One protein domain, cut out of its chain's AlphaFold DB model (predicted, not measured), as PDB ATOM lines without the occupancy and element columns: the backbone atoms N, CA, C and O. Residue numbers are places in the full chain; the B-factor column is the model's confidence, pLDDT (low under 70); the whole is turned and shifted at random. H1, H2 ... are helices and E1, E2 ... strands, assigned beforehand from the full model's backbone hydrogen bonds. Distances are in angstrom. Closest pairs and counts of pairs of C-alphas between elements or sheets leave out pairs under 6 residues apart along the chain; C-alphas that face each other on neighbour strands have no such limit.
ATOM      1  N   THR A   5     124.026 156.897  48.502       98.38
ATOM      2  CA  THR A   5     124.059 157.074  49.962       98.38
ATOM      3  C   THR A   5     124.615 155.844  50.685       98.38
ATOM      4  O   THR A   5     125.303 155.978  51.696       98.38
ATOM      5  N   GLU A   6     124.355 154.634  50.187       98.31
ATOM      6  CA  GLU A   6     124.908 153.402  50.763       98.31
ATOM      7  C   GLU A   6     126.421 153.288  50.523       98.31
ATOM      8  O   GLU A   6     127.154 152.897  51.437       98.31
ATOM      9  N   TYR A   7     126.901 153.681  49.338       98.19
ATOM     10  CA  TYR A   7     128.337 153.743  49.044       98.19
ATOM     11  C   TYR A   7     129.055 154.779  49.915       98.19
ATOM     12  O   TYR A   7     130.111 154.482  50.483       98.19
ATOM     13  N   GLU A   8     128.481 155.976  50.055       98.25
ATOM     14  CA  GLU A   8     129.004 157.037  50.919       98.25
ATOM     15  C   GLU A   8     129.052 156.596  52.381       98.25
ATOM     16  O   GLU A   8     130.080 156.760  53.039       98.25
ATOM     17  N   ASN A   9     127.982 155.970  52.876       98.50
ATOM     18  CA  ASN A   9     127.938 155.442  54.233       98.50
ATOM     19  C   ASN A   9     129.051 154.407  54.472       98.50
ATOM     20  O   ASN A   9     129.702 154.448  55.514       98.50
ATOM     21  N   GLY A  10     129.310 153.502  53.523       97.88
ATOM     22  CA  GLY A  10     130.409 152.537  53.640       97.88
ATOM     23  C   GLY A  10     131.782 153.215  53.723       97.88
ATOM     24  O   GLY A  10     132.564 152.920  54.627       97.88
ATOM     25  N   THR A  11     132.043 154.170  52.828       98.19
ATOM     26  CA  THR A  11     133.304 154.931  52.790       98.19
ATOM     27  C   THR A  11     133.519 155.751  54.060       98.19
ATOM     28  O   THR A  11     134.608 155.737  54.631       98.19
ATOM     29  N   GLU A  12     132.488 156.445  54.543       98.44
ATOM     30  CA  GLU A  12     132.602 157.295  55.727       98.44
ATOM     31  C   GLU A  12     132.832 156.473  56.998       98.44
ATOM     32  O   GLU A  12     133.666 156.841  57.823       98.44
ATOM     33  N   ASN A  13     132.165 155.324  57.149       98.38
ATOM     34  CA  ASN A  13     132.389 154.462  58.310       98.38
ATOM     35  C   ASN A  13     133.821 153.912  58.358       98.38
ATOM     36  O   ASN A  13     134.414 153.877  59.436       98.38
ATOM     37  N   LEU A  14     134.402 153.544  57.210       98.38
ATOM     38  CA  LEU A  14     135.817 153.166  57.127       98.38
ATOM     39  C   LEU A  14     136.728 154.342  57.514       98.38
ATOM     40  O   LEU A  14     137.634 154.185  58.337       98.38
ATOM     41  N   ARG A  15     136.423 155.549  57.026       98.12
ATOM     42  CA  ARG A  15     137.179 156.764  57.355       98.12
ATOM     43  C   ARG A  15     137.159 157.081  58.850       98.12
ATOM     44  O   ARG A  15     138.189 157.465  59.405       98.12
ATOM     45  N   LEU A  16     136.016 156.905  59.515       98.44
ATOM     46  CA  LEU A  16     135.852 157.151  60.954       98.44
ATOM     47  C   LEU A  16     136.732 156.247  61.827       98.44
ATOM     48  O   LEU A  16     137.122 156.656  62.920       98.44
ATOM     49  N   ILE A  17     137.085 155.055  61.340       97.88
ATOM     50  CA  ILE A  17     137.999 154.119  62.016       97.88
ATOM     51  C   ILE A  17     139.429 154.173  61.456       97.88
ATOM     52  O   ILE A  17     140.260 153.324  61.771       97.88
ATOM     53  N   GLY A  18     139.737 155.185  60.640       98.31
ATOM     54  CA  GLY A  18     141.069 155.402  60.084       98.31
ATOM     55  C   GLY A  18     141.442 154.454  58.946       98.31
ATOM     56  O   GLY A  18     142.632 154.233  58.745       98.31
ATOM     57  N   ASN A  19     140.456 153.918  58.220       98.38
ATOM     58  CA  ASN A  19     140.627 153.014  57.079       98.38
ATOM     59  C   ASN A  19     141.391 151.722  57.421       98.38
ATOM     60  O   ASN A  19     142.176 151.226  56.615       98.38
ATOM     61  N   LYS A  20     141.192 151.188  58.634       98.38
ATOM     62  CA  LYS A  20     141.843 149.957  59.104       98.38
ATOM     63  C   LYS A  20     140.824 148.976  59.651       98.38
ATOM     64  O   LYS A  20     140.108 149.294  60.598       98.38
ATOM     65  N   VAL A  21     140.797 147.778  59.083       97.81
ATOM     66  CA  VAL A  21     139.960 146.658  59.535       97.81
ATOM     67  C   VAL A  21     140.743 145.361  59.423       97.81
ATOM     68  O   VAL A  21     141.651 145.262  58.615       97.81
ATOM     69  N   ASP A  22     140.398 144.333  60.189       97.94
ATOM     70  CA  ASP A  22     141.048 143.029  60.001       97.94
ATOM     71  C   ASP A  22     140.509 142.318  58.753       97.94
ATOM     72  O   ASP A  22     141.269 141.719  57.989       97.94
ATOM     73  N   TYR A  23     139.197 142.433  58.524       97.06
ATOM     74  CA  TYR A  23     138.480 141.665  57.516       97.06
ATOM     75  C   TYR A  23     137.518 142.517  56.697       97.06
ATOM     76  O   TYR A  23     136.787 143.345  57.244       97.06
ATOM     77  N   ILE A  24     137.442 142.226  55.400       98.00
ATOM     78  CA  ILE A  24     136.399 142.728  54.502       98.00
ATOM     79  C   ILE A  24     135.589 141.542  53.973       98.00
ATOM     80  O   ILE A  24     136.144 140.508  53.608       98.00
ATOM     81  N   ILE A  25     134.261 141.670  53.948       97.25
ATOM     82  CA  ILE A  25     133.359 140.625  53.452       97.25
ATOM     83  C   ILE A  25     132.379 141.249  52.466       97.25
ATOM     84  O   ILE A  25     131.631 142.161  52.818       97.25
ATOM     85  N   THR A  26     132.357 140.744  51.236       97.50
ATOM     86  CA  THR A  26     131.480 141.247  50.170       97.50
ATOM     87  C   THR A  26     130.813 140.114  49.406       97.50
ATOM     88  O   THR A  26     131.203 138.952  49.492       97.50
ATOM     89  N   HIS A  27     129.771 140.426  48.635       95.31
ATOM     90  CA  HIS A  27     129.169 139.421  47.760       95.31
ATOM     91  C   HIS A  27     130.032 139.149  46.519       95.31
ATOM     92  O   HIS A  27     130.281 137.990  46.197       95.31
ATOM     93  N   VAL A  28     130.510 140.206  45.858       96.00
ATOM     94  CA  VAL A  28     131.325 140.159  44.630       96.00
ATOM     95  C   VAL A  28     132.756 140.631  44.895       96.00
ATOM     96  O   VAL A  28     133.026 141.258  45.922       96.00
ATOM     97  N   ALA A  29     133.672 140.336  43.973       97.25
ATOM     98  CA  ALA A  29     135.062 140.782  44.049       97.25
ATOM     99  C   ALA A  29     135.243 142.216  43.516       97.25
ATOM    100  O   ALA A  29     134.440 142.664  42.698       97.25
ATOM    101  N   PRO A  30     136.334 142.916  43.871       97.81
ATOM    102  CA  PRO A  30     136.802 144.075  43.109       97.81
ATOM    103  C   PRO A  30     137.045 143.745  41.624       97.81
ATOM    104  O   PRO A  30     137.347 142.598  41.282       97.81
ATOM    105  N   THR A  31     136.975 144.745  40.740       95.75
ATOM    106  CA  THR A  31     137.067 144.588  39.272       95.75
ATOM    107  C   THR A  31     138.315 143.812  38.829       95.75
ATOM    108  O   THR A  31     138.231 142.861  38.042       95.75
ATOM    109  N   GLU A  32     139.486 144.166  39.361       93.88
ATOM    110  CA  GLU A  32     140.741 143.484  39.026       93.88
ATOM    111  C   GLU A  32     140.783 142.045  39.567       93.88
ATOM    112  O   GLU A  32     141.261 141.130  38.895       93.88
ATOM    113  N   ILE A  33     140.227 141.808  40.758       96.88
ATOM    114  CA  ILE A  33     140.197 140.479  41.381       96.88
ATOM    115  C   ILE A  33     139.255 139.539  40.622       96.88
ATOM    116  O   ILE A  33     139.635 138.400  40.342       96.88
ATOM    117  N   ALA A  34     138.084 140.022  40.194       95.00
ATOM    118  CA  ALA A  34     137.203 139.287  39.286       95.00
ATOM    119  C   ALA A  34     137.953 138.897  37.996       95.00
ATOM    120  O   ALA A  34     137.940 137.734  37.585       95.00
ATOM    121  N   SER A  35     138.709 139.838  37.424       93.25
ATOM    122  CA  SER A  35     139.503 139.610  36.212       93.25
ATOM    123  C   SER A  35     140.591 138.546  36.422       93.25
ATOM    124  O   SER A  35     140.754 137.651  35.591       93.25
ATOM    125  N   ARG A  36     141.278 138.551  37.575       94.06
ATOM    126  CA  ARG A  36     142.262 137.519  37.975       94.06
ATOM    127  C   ARG A  36     141.637 136.133  38.188       94.06
ATOM    128  O   ARG A  36     142.327 135.118  38.050       94.06
ATOM    129  N   LEU A  37     140.334 136.061  38.466       91.94
ATOM    130  CA  LEU A  37     139.565 134.811  38.475       91.94
ATOM    131  C   LEU A  37     139.159 134.329  37.073       91.94
ATOM    132  O   LEU A  37     138.571 133.253  36.956       91.94
ATOM    133  N   GLY A  38     139.485 135.077  36.016       91.31
ATOM    134  CA  GLY A  38     139.008 134.814  34.659       91.31
ATOM    135  C   GLY A  38     137.524 135.147  34.492       91.31
ATOM    136  O   GLY A  38     136.833 134.499  33.707       91.31
ATOM    137  N   LYS A  39     137.015 136.100  35.281       88.25
ATOM    138  CA  LYS A  39     135.625 136.556  35.266       88.25
ATOM    139  C   LYS A  39     135.587 138.018  34.846       88.25
ATOM    140  O   LYS A  39     136.394 138.820  35.301       88.25
ATOM    141  N   THR A  40     134.641 138.364  33.990       86.31
ATOM    142  CA  THR A  40     134.369 139.756  33.636       86.31
ATOM    143  C   THR A  40     133.119 140.178  34.394       86.31
ATOM    144  O   THR A  40     132.117 139.466  34.279       86.31
ATOM    145  N   PRO A  41     133.166 141.264  35.186       83.44
ATOM    146  CA  PRO A  41     131.961 141.835  35.768       83.44
ATOM    147  C   PRO A  41     130.889 142.075  34.709       83.44
ATOM    148  O   PRO A  41     131.204 142.508  33.598       83.44
ATOM    149  N   VAL A  42     129.636 141.787  35.049       89.88
ATOM    150  CA  VAL A  42     128.502 142.195  34.214       89.88
ATOM    151  C   VAL A  42     128.282 143.702  34.357       89.88
ATOM    152  O   VAL A  42     128.659 144.293  35.371       89.88
ATOM    153  N   GLU A  43     127.698 144.335  33.339       90.56
ATOM    154  CA  GLU A  43     127.552 145.798  33.282       90.56
ATOM    155  C   GLU A  43     126.793 146.340  34.502       90.56
ATOM    156  O   GLU A  43     127.171 147.358  35.074       90.56
ATOM    157  N   GLU A  44     125.776 145.608  34.959       90.25
ATOM    158  CA  GLU A  44     124.945 145.978  36.103       90.25
ATOM    159  C   GLU A  44     125.704 145.968  37.434       90.25
ATOM    160  O   GLU A  44     125.288 146.644  38.371       90.25
ATOM    161  N   GLU A  45     126.795 145.207  37.539       92.94
ATOM    162  CA  GLU A  45     127.600 145.085  38.758       92.94
ATOM    163  C   GLU A  45     128.833 145.989  38.743       92.94
ATOM    164  O   GLU A  45     129.389 146.279  39.804       92.94
ATOM    165  N   LYS A  46     129.232 146.479  37.563       94.06
ATOM    166  CA  LYS A  46     130.496 147.188  37.350       94.06
ATOM    167  C   LYS A  46     130.711 148.338  38.333       94.06
ATOM    168  O   LYS A  46     131.811 148.493  38.858       94.06
ATOM    169  N   GLU A  47     129.666 149.106  38.626       96.06
ATOM    170  CA  GLU A  47     129.720 150.193  39.609       96.06
ATOM    171  C   GLU A  47     130.124 149.697  41.009       96.06
ATOM    172  O   GLU A  47     130.987 150.292  41.658       96.06
ATOM    173  N   LEU A  48     129.562 148.568  41.455       97.62
ATOM    174  CA  LEU A  48     129.914 147.947  42.731       97.62
ATOM    175  C   LEU A  48     131.335 147.382  42.690       97.62
ATOM    176  O   LEU A  48     132.089 147.578  43.641       97.62
ATOM    177  N   ASN A  49     131.737 146.712  41.608       97.50
ATOM    178  CA  ASN A  49     133.101 146.185  41.490       97.50
ATOM    179  C   ASN A  49     134.153 147.312  41.520       97.50
ATOM    180  O   ASN A  49     135.202 147.166  42.158       97.50
ATOM    181  N   ASP A  50     133.865 148.452  40.890       96.75
ATOM    182  CA  ASP A  50     134.737 149.631  40.890       96.75
ATOM    183  C   ASP A  50     134.741 150.330  42.260       96.75
ATOM    184  O   ASP A  50     135.798 150.740  42.745       96.75
ATOM    185  N   TYR A  51     133.594 150.405  42.946       98.06
ATOM    186  CA  TYR A  51     133.538 150.838  44.344       98.06
ATOM    187  C   TYR A  51     134.426 149.970  45.244       98.06
ATOM    188  O   TYR A  51     135.258 150.504  45.973       98.06
ATOM    189  N   LEU A  52     134.318 148.644  45.144       98.44
ATOM    190  CA  LEU A  52     135.141 147.723  45.928       98.44
ATOM    191  C   LEU A  52     136.627 147.793  45.550       98.44
ATOM    192  O   LEU A  52     137.486 147.553  46.391       98.44
ATOM    193  N   THR A  53     136.944 148.184  44.315       98.06
ATOM    194  CA  THR A  53     138.326 148.471  43.912       98.06
ATOM    195  C   THR A  53     138.877 149.671  44.682       98.06
ATOM    196  O   THR A  53     139.973 149.574  45.220       98.06
ATOM    197  N   ARG A  54     138.097 150.751  44.841       98.00
ATOM    198  CA  ARG A  54     138.484 151.898  45.686       98.00
ATOM    199  C   ARG A  54     138.616 151.516  47.159       98.00
ATOM    200  O   ARG A  54     139.595 151.867  47.805       98.00
ATOM    201  N   VAL A  55     137.682 150.720  47.685       98.31
ATOM    202  CA  VAL A  55     137.789 150.199  49.060       98.31
ATOM    203  C   VAL A  55     139.096 149.422  49.244       98.31
ATOM    204  O   VAL A  55     139.780 149.612  50.245       98.31
ATOM    205  N   SER A  56     139.490 148.609  48.264       97.88
ATOM    206  CA  SER A  56     140.759 147.881  48.298       97.88
ATOM    207  C   SER A  56     141.993 148.782  48.247       97.88
ATOM    208  O   SER A  56     143.022 148.379  48.779       97.88
ATOM    209  N   THR A  57     141.952 149.923  47.555       97.44
ATOM    210  CA  THR A  57     143.117 150.817  47.434       97.44
ATOM    211  C   THR A  57     143.268 151.754  48.622       97.44
ATOM    212  O   THR A  57     144.387 152.138  48.953       97.44
ATOM    213  N   ASP A  58     142.155 152.118  49.255       97.62
ATOM    214  CA  ASP A  58     142.106 153.217  50.220       97.62
ATOM    215  C   ASP A  58     142.156 152.740  51.685       97.62
ATOM    216  O   ASP A  58     142.170 153.571  52.599       97.62
ATOM    217  N   ASN A  59     142.168 151.421  51.921       98.31
ATOM    218  CA  ASN A  59     142.085 150.811  53.250       98.31
ATOM    219  C   ASN A  59     143.145 149.733  53.475       98.31
ATOM    220  O   ASN A  59     143.448 148.953  52.574       98.31
ATOM    221  N   ASP A  60     143.627 149.644  54.715       98.38
ATOM    222  CA  ASP A  60     144.466 148.543  55.179       98.38
ATOM    223  C   ASP A  60     143.575 147.431  55.748       98.38
ATOM    224  O   ASP A  60     142.739 147.669  56.630       98.38
ATOM    225  N   TYR A  61     143.783 146.205  55.273       98.00
ATOM    226  CA  TYR A  61     143.105 145.013  55.768       98.00
ATOM    227  C   TYR A  61     144.009 143.787  55.735       98.00
ATOM    228  O   TYR A  61     145.003 143.762  55.009       98.00
ATOM    229  N   SER A  62     143.685 142.785  56.557       97.06
ATOM    230  CA  SER A  62     144.438 141.528  56.579       97.06
ATOM    231  C   SER A  62     143.907 140.565  55.524       97.06
ATOM    232  O   SER A  62     144.689 140.097  54.708       97.06
ATOM    233  N   GLU A  63     142.590 140.313  55.505       96.62
ATOM    234  CA  GLU A  63     141.968 139.377  54.556       96.62
ATOM    235  C   GLU A  63     140.611 139.884  54.031       96.62
ATOM    236  O   GLU A  63     139.833 140.524  54.744       96.62
ATOM    237  N   TRP A  64     140.283 139.545  52.786       97.88
ATOM    238  CA  TRP A  64     139.035 139.895  52.111       97.88
ATOM    239  C   TRP A  64     138.348 138.647  51.560       97.88
ATOM    240  O   TRP A  64     138.847 137.987  50.650       97.88
ATOM    241  N   PHE A  65     137.134 138.375  52.031       97.12
ATOM    242  CA  PHE A  65     136.302 137.262  51.574       97.12
ATOM    243  C   PHE A  65     135.185 137.729  50.637       97.12
ATOM    244  O   PHE A  65     134.473 138.690  50.930       97.12
ATOM    245  N   PHE A  66     134.997 137.032  49.519       96.62
ATOM    246  CA  PHE A  66     133.913 137.311  48.577       96.62
ATOM    247  C   PHE A  66     133.343 136.040  47.941       96.62
ATOM    248  O   PHE A  66     133.998 135.005  47.871       96.62
ATOM    249  N   GLY A  67     132.097 136.106  47.477       94.00
ATOM    250  CA  GLY A  67     131.378 134.969  46.904       94.00
ATOM    251  C   GLY A  67     131.169 135.096  45.397       94.00
ATOM    252  O   GLY A  67     132.102 135.374  44.647       94.00
ATOM    253  N   HIS A  68     129.923 134.863  44.973       94.75
ATOM    254  CA  HIS A  68     129.383 135.062  43.620       94.75
ATOM    255  C   HIS A  68     129.915 134.121  42.518       94.75
ATOM    256  O   HIS A  68     129.139 133.603  41.723       94.75
ATOM    257  N   TYR A  69     131.209 133.806  42.485       92.69
ATOM    258  CA  TYR A  69     131.825 133.098  41.351       92.69
ATOM    259  C   TYR A  69     131.761 131.563  41.427       92.69
ATOM    260  O   TYR A  69     132.273 130.889  40.530       92.69
ATOM    261  N   HIS A  70     131.136 131.017  42.479       92.00
ATOM    262  CA  HIS A  70     130.939 129.577  42.719       92.00
ATOM    263  C   HIS A  70     132.233 128.748  42.637       92.00
ATOM    264  O   HIS A  70     132.247 127.614  42.154       92.00
ATOM    265  N   VAL A  71     133.338 129.328  43.099       91.25
ATOM    266  CA  VAL A  71     134.660 128.708  43.113       91.25
ATOM    267  C   VAL A  71     135.348 129.052  44.427       91.25
ATOM    268  O   VAL A  71     135.266 130.187  44.878       91.25
ATOM    269  N   ASP A  72     136.013 128.072  45.034       93.00
ATOM    270  CA  ASP A  72     136.917 128.318  46.157       93.00
ATOM    271  C   ASP A  72     138.307 128.645  45.582       93.00
ATOM    272  O   ASP A  72     138.876 127.825  44.848       93.00
ATOM    273  N   ARG A  73     138.836 129.851  45.832       93.19
ATOM    274  CA  ARG A  73     140.145 130.277  45.298       93.19
ATOM    275  C   ARG A  73     140.777 131.417  46.094       93.19
ATOM    276  O   ARG A  73     140.144 132.450  46.285       93.19
ATOM    277  N   ASP A  74     142.063 131.264  46.402       94.75
ATOM    278  CA  ASP A  74     142.881 132.278  47.075       94.75
ATOM    279  C   ASP A  74     143.731 133.079  46.074       94.75
ATOM    280  O   ASP A  74     144.303 132.530  45.125       94.75
ATOM    281  N   LEU A  75     143.813 134.395  46.276       94.88
ATOM    282  CA  LEU A  75     144.491 135.363  45.409       94.88
ATOM    283  C   LEU A  75     145.315 136.380  46.221       94.88
ATOM    284  O   LEU A  75     145.234 137.588  45.991       94.88
ATOM    285  N   GLY A  76     146.156 135.890  47.132       95.25
ATOM    286  CA  GLY A  76     146.808 136.724  48.145       95.25
ATOM    287  C   GLY A  76     145.843 136.923  49.308       95.25
ATOM    288  O   GLY A  76     145.273 135.940  49.761       95.25
ATOM    289  N   GLN A  77     145.599 138.175  49.698       96.25
ATOM    290  CA  GLN A  77     144.655 138.560  50.763       96.25
ATOM    291  C   GLN A  77     143.172 138.392  50.369       96.25
ATOM    292  O   GLN A  77     142.272 138.858  51.055       96.25
ATOM    293  N   PHE A  78     142.895 137.839  49.187       97.38
ATOM    294  CA  PHE A  78     141.573 137.791  48.566       97.38
ATOM    295  C   PHE A  78     141.110 136.345  48.433       97.38
ATOM    296  O   PHE A  78     141.756 135.555  47.742       97.38
ATOM    297  N   HIS A  79     139.959 136.022  49.012       96.12
ATOM    298  CA  HIS A  79     139.432 134.664  49.102       96.12
ATOM    299  C   HIS A  79     138.044 134.578  48.477       96.12
ATOM    300  O   HIS A  79     137.060 135.071  49.033       96.12
ATOM    301  N   SER A  80     137.953 133.911  47.325       95.38
ATOM    302  CA  SER A  80     136.666 133.496  46.778       95.38
ATOM    303  C   SER A  80     136.180 132.272  47.547       95.38
ATOM    304  O   SER A  80     136.905 131.279  47.623       95.38
ATOM    305  N   VAL A  81     134.982 132.342  48.126       93.25
ATOM    306  CA  VAL A  81     134.397 131.274  48.946       93.25
ATOM    307  C   VAL A  81     133.069 130.795  48.365       93.25
ATOM    308  O   VAL A  81     132.188 131.585  48.023       93.25
TER     309      VAL A  81
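Overview. This is residues 5 to 81 of the 89 residues of an uncharacterized protein of bioreactor metagenome (UniProt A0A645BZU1). A small wall of three parallel strands, ordered E1 E2 E3, has H2 and H3 standing off one face, about perpendicular to each other; H1 runs side by side with H3, beyond the E1 edge. Of 77 printed residues, 42 are in three helices and three strands, along the chain H1 E1 H2 H3 E2 E3, a mixed class. The whole is compact, radius of gyration of the C-alphas 12.2 A, spanning 34 by 26 by 16 A.

Along the chain. The strands are E1, residues 23 to 26, E2, 63 to 66, and E3, 78 to 80, ending at C-alpha 80 (136.666, 133.496, 46.778). H3, residues 46 to 58, is 18.4 A long; H1, residues 5 to 16, starting at C-alpha 5 (124.059, 157.074, 49.962), is 16.1 A; H2 is residues 31 to 36.

Arrangement. Within hydrogen-bond range are N 24 and O 63, 3.0 A, between E1 and E2, and N 79 and O 64, 2.8 A, between E2 and E3. E1, H2, H3 and E2 form a strand-helix-strand unit, parallel neighbour strands with helices between, its crossover right-handed. H2 touches H3, closest C-alphas Thr 31 and Asn 49, 4.8 A, about perpendicular at 88 degrees. H1 and H3 are close but not clearly touching, closest C-alphas Thr 11 and Val 55, 7.5 A, at a shallow tilt of 8 degrees, the same way. In H1, H2 and H3 every O i to N i+4 pair is within hydrogen-bond range.

Size, cuts and confidence. The farthest C-alphas, Leu 16 and Gly 38, are 34.6 A apart. The E2 to E3 link is long, 11 residues. The printed part has no cut, and no printed residue is under 70 in pLDDT.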